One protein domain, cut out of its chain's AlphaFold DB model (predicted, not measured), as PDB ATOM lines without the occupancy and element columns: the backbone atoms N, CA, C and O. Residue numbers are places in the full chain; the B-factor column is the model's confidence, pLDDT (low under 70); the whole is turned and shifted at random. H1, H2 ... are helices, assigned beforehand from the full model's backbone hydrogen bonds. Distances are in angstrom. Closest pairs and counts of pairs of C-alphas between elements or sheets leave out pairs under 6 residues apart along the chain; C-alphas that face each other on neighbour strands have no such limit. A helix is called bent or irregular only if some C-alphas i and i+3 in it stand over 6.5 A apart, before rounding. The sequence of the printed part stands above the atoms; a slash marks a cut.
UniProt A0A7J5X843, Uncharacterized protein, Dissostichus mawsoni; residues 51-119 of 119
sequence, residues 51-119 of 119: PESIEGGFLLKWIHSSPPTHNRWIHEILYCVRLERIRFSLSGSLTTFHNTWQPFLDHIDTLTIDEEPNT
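AT A GLANCE: This is residues 51 to 119 of the 119 residues of an uncharacterized protein of Dissostichus mawsoni (UniProt A0A7J5X843). A helical hairpin of H2 and H3 makes the main part, with H1 set off beyond H2, away from H3, and reached by a link that sticks out at residues 62 to 67. The printed part has 69 residues and is all helix, with H1, H2 and H3 in chain order and no named strand. It is loose, with a radius of gyration of the C-alphas of 14.4 A and spans of 40 by 31 by 18 A.

HOW THE PARTS SIT: Start at H2, residues 70 to 90; it touches H3, residues 94 to 110, opposite ways at a shallow tilt of 20 degrees. Their closest C-alphas, Phe 88 and Leu 94, are 5.5 A apart. H1, residues 52 to 61, is apart from both. Every O i to N i+4 pair is within hydrogen-bond range in H2, 11 of 13 in H3, and 1 of 6 in H1, beside 3 of 7 O i to N i+3 pairs.

IN THESE COORDINATES: Find C-alpha 70 at (-28.034, 13.512, 23.519); H2 runs 30.6 A from there. H3 ends 23.0 A from its first C-alpha, at (-22.857, 0.279, 22.399); it is irregular, C-alphas 100 and 103 being 7.4 A apart, with a kink of 53 degrees near residue 101. H1, 15.3 A long, begins at (-14.404, 27.133, 9.175).

THE WHOLE: The farthest C-alphas, Gly 92 and Thr 119, are 42.0 A apart. The printed part has no cut and no long link; pLDDT is under 70 at residues 51 to 68 and 112 to 119.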
ATOM      1  N   PRO A  51     -13.759  22.307   9.131       55.34
ATOM      2  CA  PRO A  51     -13.620  23.462   8.253       55.34
ATOM      3  C   PRO A  51     -14.450  24.649   8.772       55.34
ATOM      4  O   PRO A  51     -15.589  24.487   9.216       55.34
ATOM      5  N   GLU A  52     -13.883  25.853   8.650       54.34
ATOM      6  CA  GLU A  52     -14.404  27.133   9.175       54.34
ATOM      7  C   GLU A  52     -15.857  27.428   8.733       54.34
ATOM      8  O   GLU A  52     -16.616  28.094   9.435       54.34
ATOM      9  N   SER A  53     -16.288  26.865   7.596       59.16
ATOM     10  CA  SER A  53     -17.651  26.982   7.060       59.16
ATOM     11  C   SER A  53     -18.730  26.245   7.865       59.16
ATOM     12  O   SER A  53     -19.910  26.549   7.705       59.16
ATOM     13  N   ILE A  54     -18.354  25.285   8.715       55.31
ATOM     14  CA  ILE A  54     -19.278  24.459   9.516       55.31
ATOM     15  C   ILE A  54     -19.210  24.850  11.002       55.31
ATOM     16  O   ILE A  54     -20.198  24.764  11.732       55.31
ATOM     17  N   GLU A  55     -18.056  25.354  11.436       55.25
ATOM     18  CA  GLU A  55     -17.754  25.716  12.823       55.25
ATOM     19  C   GLU A  55     -18.633  26.862  13.352       55.25
ATOM     20  O   GLU A  55     -19.157  26.793  14.467       55.25
ATOM     21  N   GLY A  56     -18.900  27.867  12.508       54.38
ATOM     22  CA  GLY A  56     -19.737  29.014  12.864       54.38
ATOM     23  C   GLY A  56     -21.193  28.658  13.187       54.38
ATOM     24  O   GLY A  56     -21.793  29.285  14.050       54.38
ATOM     25  N   GLY A  57     -21.777  27.634  12.557       55.41
ATOM     26  CA  GLY A  57     -23.165  27.225  12.831       55.41
ATOM     27  C   GLY A  57     -23.320  26.365  14.090       55.41
ATOM     28  O   GLY A  57     -24.352  26.421  14.762       55.41
ATOM     29  N   PHE A  58     -22.288  25.587  14.417       56.34
ATOM     30  CA  PHE A  58     -22.288  24.609  15.505       56.34
ATOM     31  C   PHE A  58     -22.205  25.272  16.888       56.34
ATOM     32  O   PHE A  58     -23.041  25.014  17.754       56.34
ATOM     33  N   LEU A  59     -21.255  26.194  17.078       54.72
ATOM     34  CA  LEU A  59     -21.050  26.879  18.362       54.72
ATOM     35  C   LEU A  59     -22.114  27.953  18.638       54.72
ATOM     36  O   LEU A  59     -22.423  28.229  19.795       54.72
ATOM     37  N   LEU A  60     -22.731  28.531  17.599       51.69
ATOM     38  CA  LEU A  60     -23.818  29.503  17.772       51.69
ATOM     39  C   LEU A  60     -25.110  28.858  18.301       51.69
ATOM     40  O   LEU A  60     -25.846  29.505  19.042       51.69
ATOM     41  N   LYS A  61     -25.381  27.578  17.997       52.69
ATOM     42  CA  LYS A  61     -26.542  26.854  18.553       52.69
ATOM     43  C   LYS A  61     -26.430  26.597  20.057       52.69
ATOM     44  O   LYS A  61     -27.455  26.538  20.727       52.69
ATOM     45  N   TRP A  62     -25.214  26.511  20.596       48.50
ATOM     46  CA  TRP A  62     -24.973  26.383  22.039       48.50
ATOM     47  C   TRP A  62     -25.322  27.652  22.829       48.50
ATOM     48  O   TRP A  62     -25.398  27.611  24.053       48.50
ATOM     49  N   ILE A  63     -25.526  28.779  22.139       51.25
ATOM     50  CA  ILE A  63     -25.919  30.065  22.732       51.25
ATOM     51  C   ILE A  63     -27.449  30.142  22.901       51.25
ATOM     52  O   ILE A  63     -27.947  31.001  23.627       51.25
ATOM     53  N   HIS A  64     -28.215  29.242  22.271       51.56
ATOM     54  CA  HIS A  64     -29.663  29.169  22.453       51.56
ATOM     55  C   HIS A  64     -30.037  28.299  23.657       51.56
ATOM     56  O   HIS A  64     -29.448  27.251  23.897       51.56
ATOM     57  N   SER A  65     -31.055  28.746  24.393       54.62
ATOM     58  CA  SER A  65     -31.463  28.319  25.741       54.62
ATOM     59  C   SER A  65     -31.819  26.837  25.946       54.62
ATOM     60  O   SER A  65     -32.235  26.468  27.041       54.62
ATOM     61  N   SER A  66     -31.680  25.988  24.930       53.97
ATOM     62  CA  SER A  66     -31.898  24.546  25.025       53.97
ATOM     63  C   SER A  66     -30.761  23.810  24.308       53.97
ATOM     64  O   SER A  66     -30.689  23.881  23.075       53.97
ATOM     65  N   PRO A  67     -29.876  23.103  25.034       58.81
ATOM     66  CA  PRO A  67     -28.884  22.254  24.393       58.81
ATOM     67  C   PRO A  67     -29.591  21.178  23.546       58.81
ATOM     68  O   PRO A  67     -30.686  20.737  23.911       58.81
ATOM     69  N   PRO A  68     -29.003  20.747  22.417       63.97
ATOM     70  CA  PRO A  68     -29.555  19.642  21.641       63.97
ATOM     71  C   PRO A  68     -29.635  18.371  22.497       63.97
ATOM     72  O   PRO A  68     -28.812  18.177  23.396       63.97
ATOM     73  N   THR A  69     -30.601  17.492  22.210       74.38
ATOM     74  CA  THR A  69     -30.713  16.199  22.901       74.38
ATOM     75  C   THR A  69     -29.449  15.359  22.689       74.38
ATOM     76  O   THR A  69     -28.711  15.554  21.720       74.38
ATOM     77  N   HIS A  70     -29.188  14.417  23.599       74.56
ATOM     78  CA  HIS A  70     -28.034  13.512  23.519       74.56
ATOM     79  C   HIS A  70     -27.937  12.820  22.147       74.56
ATOM     80  O   HIS A  70     -26.881  12.836  21.516       74.56
ATOM     81  N   ASN A  71     -29.069  12.332  21.630       77.81
ATOM     82  CA  ASN A  71     -29.156  11.720  20.303       77.81
ATOM     83  C   ASN A  71     -28.830  12.716  19.187       77.81
ATOM     84  O   ASN A  71     -28.077  12.398  18.265       77.81
ATOM     85  N   ARG A  72     -29.328  13.956  19.281       75.31
ATOM     86  CA  ARG A  72     -29.018  14.997  18.298       75.31
ATOM     87  C   ARG A  72     -27.522  15.307  18.248       75.31
ATOM     88  O   ARG A  72     -26.968  15.453  17.162       75.31
ATOM     89  N   TRP A  73     -26.877  15.349  19.408       75.56
ATOM     90  CA  TRP A  73     -25.431  15.501  19.541       75.56
ATOM     91  C   TRP A  73     -24.657  14.358  18.888       75.56
ATOM     92  O   TRP A  73     -23.721  14.603  18.127       75.56
ATOM     93  N   ILE A  74     -25.070  13.116  19.145       80.12
ATOM     94  CA  ILE A  74     -24.454  11.933  18.542       80.12
ATOM     95  C   ILE A  74     -24.567  11.992  17.018       80.12
ATOM     96  O   ILE A  74     -23.563  11.832  16.326       80.12
ATOM     97  N   HIS A  75     -25.750  12.300  16.481       78.31
ATOM     98  CA  HIS A  75     -25.948  12.436  15.036       78.31
ATOM     99  C   HIS A  75     -25.076  13.531  14.411       78.31
ATOM    100  O   HIS A  75     -24.523  13.340  13.326       78.31
ATOM    101  N   GLU A  76     -24.929  14.672  15.085       71.38
ATOM    102  CA  GLU A  76     -24.113  15.784  14.596       71.38
ATOM    103  C   GLU A  76     -22.610  15.455  14.633       71.38
ATOM    104  O   GLU A  76     -21.901  15.731  13.660       71.38
ATOM    105  N   ILE A  77     -22.122  14.778  15.680       80.25
ATOM    106  CA  ILE A  77     -20.734  14.296  15.718       80.25
ATOM    107  C   ILE A  77     -20.504  13.221  14.650       80.25
ATOM    108  O   ILE A  77     -19.524  13.308  13.913       80.25
ATOM    109  N   LEU A  78     -21.410  12.252  14.490       81.88
ATOM    110  CA  LEU A  78     -21.309  11.215  13.453       81.88
ATOM    111  C   LEU A  78     -21.234  11.812  12.041       81.88
ATOM    112  O   LEU A  78     -20.461  11.336  11.202       81.88
ATOM    113  N   TYR A  79     -21.982  12.888  11.777       78.44
ATOM    114  CA  TYR A  79     -21.879  13.634  10.525       78.44
ATOM    115  C   TYR A  79     -20.470  14.220  10.323       78.44
ATOM    116  O   TYR A  79     -19.881  14.050   9.252       78.44
ATOM    117  N   CYS A  80     -19.892  14.838  11.358       76.38
ATOM    118  CA  CYS A  80     -18.534  15.388  11.312       76.38
ATOM    119  C   CYS A  80     -17.470  14.296  11.119       76.38
ATOM    120  O   CYS A  80     -16.585  14.440  10.276       76.38
ATOM    121  N   VAL A  81     -17.594  13.168  11.825       83.06
ATOM    122  CA  VAL A  81     -16.689  12.012  11.701       83.06
ATOM    123  C   VAL A  81     -16.702  11.451  10.277       83.06
ATOM    124  O   VAL A  81     -15.662  11.058   9.744       83.06
ATOM    125  N   ARG A  82     -17.858  11.474   9.599       81.00
ATOM    126  CA  ARG A  82     -17.959  11.063   8.193       81.00
ATOM    127  C   ARG A  82     -17.162  11.974   7.259       81.00
ATOM    128  O   ARG A  82     -16.516  11.473   6.338       81.00
ATOM    129  N   LEU A  83     -17.197  13.287   7.488       78.56
ATOM    130  CA  LEU A  83     -16.411  14.261   6.722       78.56
ATOM    131  C   LEU A  83     -14.912  14.116   7.002       78.56
ATOM    132  O   LEU A  83     -14.107  14.126   6.073       78.56
ATOM    133  N   GLU A  84     -14.546  13.897   8.263       78.94
ATOM    134  CA  GLU A  84     -13.176  13.599   8.676       78.94
ATOM    135  C   GLU A  84     -12.625  12.356   7.977       78.94
ATOM    136  O   GLU A  84     -11.530  12.391   7.420       78.94
ATOM    137  N   ARG A  85     -13.412  11.278   7.892       82.62
ATOM    138  CA  ARG A  85     -13.004  10.068   7.168       82.62
ATOM    139  C   ARG A  85     -12.684  10.351   5.702       82.62
ATOM    140  O   ARG A  85     -11.702   9.834   5.175       82.62
ATOM    141  N   ILE A  86     -13.500  11.175   5.038       81.19
ATOM    142  CA  ILE A  86     -13.263  11.591   3.648       81.19
ATOM    143  C   ILE A  86     -11.963  12.398   3.562       81.19
ATOM    144  O   ILE A  86     -11.124  12.116   2.711       81.19
ATOM    145  N   ARG A  87     -11.753  13.346   4.478       82.38
ATOM    146  CA  ARG A  87     -10.533  14.160   4.541       82.38
ATOM    147  C   ARG A  87      -9.274  13.309   4.737       82.38
ATOM    148  O   ARG A  87      -8.306  13.489   4.006       82.38
ATOM    149  N   PHE A  88      -9.295  12.366   5.679       78.44
ATOM    150  CA  PHE A  88      -8.179  11.453   5.943       78.44
ATOM    151  C   PHE A  88      -7.923  10.463   4.800       78.44
ATOM    152  O   PHE A  88      -6.780  10.072   4.571       78.44
ATOM    153  N   SER A  89      -8.968  10.073   4.064       82.88
ATOM    154  CA  SER A  89      -8.831   9.283   2.836       82.88
ATOM    155  C   SER A  89      -8.081  10.069   1.757       82.88
ATOM    156  O   SER A  89      -7.129   9.561   1.169       82.88
ATOM    157  N   LEU A  90      -8.439  11.343   1.563       76.62
ATOM    158  CA  LEU A  90      -7.778  12.228   0.598       76.62
ATOM    159  C   LEU A  90      -6.325  12.552   0.974       76.62
ATOM    160  O   LEU A  90      -5.500  12.741   0.085       76.62
ATOM    161  N   SER A  91      -5.993  12.588   2.267       78.44
ATOM    162  CA  SER A  91      -4.614  12.767   2.744       78.44
ATOM    163  C   SER A  91      -3.812  11.461   2.846       78.44
ATOM    164  O   SER A  91      -2.647  11.496   3.239       78.44
ATOM    165  N   GLY A  92      -4.406  10.312   2.498       76.94
ATOM    166  CA  GLY A  92      -3.739   9.005   2.489       76.94
ATOM    167  C   GLY A  92      -3.447   8.420   3.876       76.94
ATOM    168  O   GLY A  92      -2.641   7.502   3.994       76.94
ATOM    169  N   SER A  93      -4.088   8.927   4.932       83.00
ATOM    170  CA  SER A  93      -3.783   8.585   6.327       83.00
ATOM    171  C   SER A  93      -4.992   7.982   7.059       83.00
ATOM    172  O   SER A  93      -5.348   8.404   8.164       83.00
ATOM    173  N   LEU A  94      -5.619   6.960   6.469       84.00
ATOM    174  CA  LEU A  94      -6.771   6.273   7.073       84.00
ATOM    175  C   LEU A  94      -6.431   5.591   8.411       84.00
ATOM    176  O   LEU A  94      -7.280   5.484   9.292       84.00
ATOM    177  N   THR A  95      -5.182   5.164   8.590       86.00
ATOM    178  CA  THR A  95      -4.701   4.515   9.817       86.00
ATOM    179  C   THR A  95      -4.788   5.455  11.019       86.00
ATOM    180  O   THR A  95      -5.244   5.059  12.087       86.00
ATOM    181  N   THR A  96      -4.424   6.726  10.830       82.38
ATOM    182  CA  THR A  96      -4.563   7.763  11.862       82.38
ATOM    183  C   THR A  96      -6.029   8.040  12.168       82.38
ATOM    184  O   THR A  96      -6.383   8.154  13.336       82.38
ATOM    185  N   PHE A  97      -6.897   8.066  11.148       85.38
ATOM    186  CA  PHE A  97      -8.338   8.207  11.363       85.38
ATOM    187  C   PHE A  97      -8.882   7.098  12.268       85.38
ATOM    188  O   PHE A  97      -9.542   7.398  13.259       85.38
ATOM    189  N   HIS A  98      -8.564   5.834  11.969       86.62
ATOM    190  CA  HIS A  98      -8.991   4.714  12.805       86.62
ATOM    191  C   HIS A  98      -8.422   4.826  14.223       86.62
ATOM    192  O   HIS A  98      -9.182   4.768  15.181       86.62
ATOM    193  N   ASN A  99      -7.129   5.100  14.392       87.25
ATOM    194  CA  ASN A  99      -6.541   5.230  15.730       87.25
ATOM    195  C   ASN A  99      -7.189   6.340  16.577       87.25
ATOM    196  O   ASN A  99      -7.296   6.198  17.793       87.25
ATOM    197  N   THR A 100      -7.613   7.442  15.956       86.62
ATOM    198  CA  THR A 100      -8.230   8.573  16.662       86.62
ATOM    199  C   THR A 100      -9.717   8.358  16.942       86.62
ATOM    200  O   THR A 100     -10.179   8.692  18.030       86.62
ATOM    201  N   TRP A 101     -10.473   7.816  15.984       87.25
ATOM    202  CA  TRP A 101     -11.940   7.796  16.046       87.25
ATOM    203  C   TRP A 101     -12.545   6.433  16.394       87.25
ATOM    204  O   TRP A 101     -13.698   6.397  16.818       87.25
ATOM    205  N   GLN A 102     -11.802   5.327  16.270       87.50
ATOM    206  CA  GLN A 102     -12.326   3.981  16.539       87.50
ATOM    207  C   GLN A 102     -12.894   3.819  17.960       87.50
ATOM    208  O   GLN A 102     -14.030   3.372  18.060       87.50
ATOM    209  N   PRO A 103     -12.227   4.270  19.047       90.62
ATOM    210  CA  PRO A 103     -12.772   4.104  20.399       90.62
ATOM    211  C   PRO A 103     -14.124   4.801  20.608       90.62
ATOM    212  O   PRO A 103     -14.957   4.348  21.388       90.62
ATOM    213  N   PHE A 104     -14.343   5.917  19.912       86.12
ATOM    214  CA  PHE A 104     -15.604   6.652  19.951       86.12
ATOM    215  C   PHE A 104     -16.699   5.948  19.145       86.12
ATOM    216  O   PHE A 104     -17.833   5.867  19.607       86.12
ATOM    217  N   LEU A 105     -16.363   5.427  17.962       87.62
ATOM    218  CA  LEU A 105     -17.295   4.659  17.135       87.62
ATOM    219  C   LEU A 105     -17.735   3.378  17.848       87.62
ATOM    220  O   LEU A 105     -18.931   3.123  17.935       87.62
ATOM    221  N   ASP A 106     -16.791   2.660  18.459       89.19
ATOM    222  CA  ASP A 106     -17.078   1.466  19.255       89.19
ATOM    223  C   ASP A 106     -18.013   1.800  20.430       89.19
ATOM    224  O   ASP A 106     -18.919   1.037  20.749       89.19
ATOM    225  N   HIS A 107     -17.834   2.965  21.065       87.12
ATOM    226  CA  HIS A 107     -18.728   3.423  22.124       87.12
ATOM    227  C   HIS A 107     -20.131   3.762  21.602       87.12
ATOM    228  O   HIS A 107     -21.115   3.391  22.237       87.12
ATOM    229  N   ILE A 108     -20.252   4.418  20.446       84.69
ATOM    230  CA  ILE A 108     -21.560   4.692  19.837       84.69
ATOM    231  C   ILE A 108     -22.291   3.400  19.494       84.69
ATOM    232  O   ILE A 108     -23.489   3.321  19.735       84.69
ATOM    233  N   ASP A 109     -21.590   2.386  18.996       84.50
ATOM    234  CA  ASP A 109     -22.205   1.097  18.672       84.50
ATOM    235  C   ASP A 109     -22.779   0.400  19.923       84.50
ATOM    236  O   ASP A 109     -23.702  -0.407  19.819       84.50
ATOM    237  N   THR A 110     -22.278   0.737  21.121       87.12
ATOM    238  CA  THR A 110     -22.857   0.279  22.399       87.12
ATOM    239  C   THR A 110     -24.049   1.106  22.878       87.12
ATOM    240  O   THR A 110     -24.802   0.642  23.736       87.12
ATOM    241  N   LEU A 111     -24.233   2.318  22.353       80.62
ATOM    242  CA  LEU A 111     -25.374   3.160  22.680       80.62
ATOM    243  C   LEU A 111     -26.558   2.720  21.818       80.62
ATOM    244  O   LEU A 111     -26.589   2.932  20.607       80.62
ATOM    245  N   THR A 112     -27.568   2.124  22.446       65.50
ATOM    246  CA  THR A 112     -28.893   1.981  21.840       65.50
ATOM    247  C   THR A 112     -29.475   3.382  21.663       65.50
ATOM    248  O   THR A 112     -30.042   3.948  22.595       65.50
ATOM    249  N   ILE A 113     -29.259   3.985  20.491       63.84
ATOM    250  CA  ILE A 113     -29.900   5.243  20.108       63.84
ATOM    251  C   ILE A 113     -31.379   4.914  19.905       63.84
ATOM    252  O   ILE A 113     -31.769   4.421  18.848       63.84
ATOM    253  N   ASP A 114     -32.185   5.125  20.942       57.72
ATOM    254  CA  ASP A 114     -33.635   4.995  20.840       57.72
ATOM    255  C   ASP A 114     -34.134   5.971  19.762       57.72
ATOM    256  O   ASP A 114     -33.840   7.171  19.817       57.72
ATOM    257  N   GLU A 115     -34.847   5.452  18.756       54.03
ATOM    258  CA  GLU A 115     -35.491   6.257  17.716       54.03
ATOM    259  C   GLU A 115     -36.421   7.278  18.392       54.03
ATOM    260  O   GLU A 115     -37.461   6.916  18.946       54.03
ATOM    261  N   GLU A 116     -36.052   8.565  18.383       53.53
ATOM    262  CA  GLU A 116     -36.980   9.616  18.805       53.53
ATOM    263  C   GLU A 116     -38.218   9.559  17.888       53.53
ATOM    264  O   GLU A 116     -38.075   9.465  16.663       53.53
ATOM    265  N   PRO A 117     -39.441   9.595  18.448       43.28
ATOM    266  CA  PRO A 117     -40.656   9.455  17.665       43.28
ATOM    267  C   PRO A 117     -40.774  10.631  16.693       43.28
ATOM    268  O   PRO A 117     -40.871  11.787  17.107       43.28
ATOM    269  N   ASN A 118     -40.778  10.314  15.394       44.38
ATOM    270  CA  ASN A 118     -41.069  11.261  14.320       44.38
ATOM    271  C   ASN A 118     -42.377  12.000  14.645       44.38
ATOM    272  O   ASN A 118     -43.449  11.394  14.610       44.38
ATOM    273  N   THR A 119     -42.270  13.284  14.983       37.59
ATOM    274  CA  THR A 119     -43.408  14.203  15.119       37.59
ATOM    275  C   THR A 119     -43.395  15.176  13.955       37.59
ATOM    276  O   THR A 119     -42.301  15.711  13.660       37.59
TER     277      THR A 119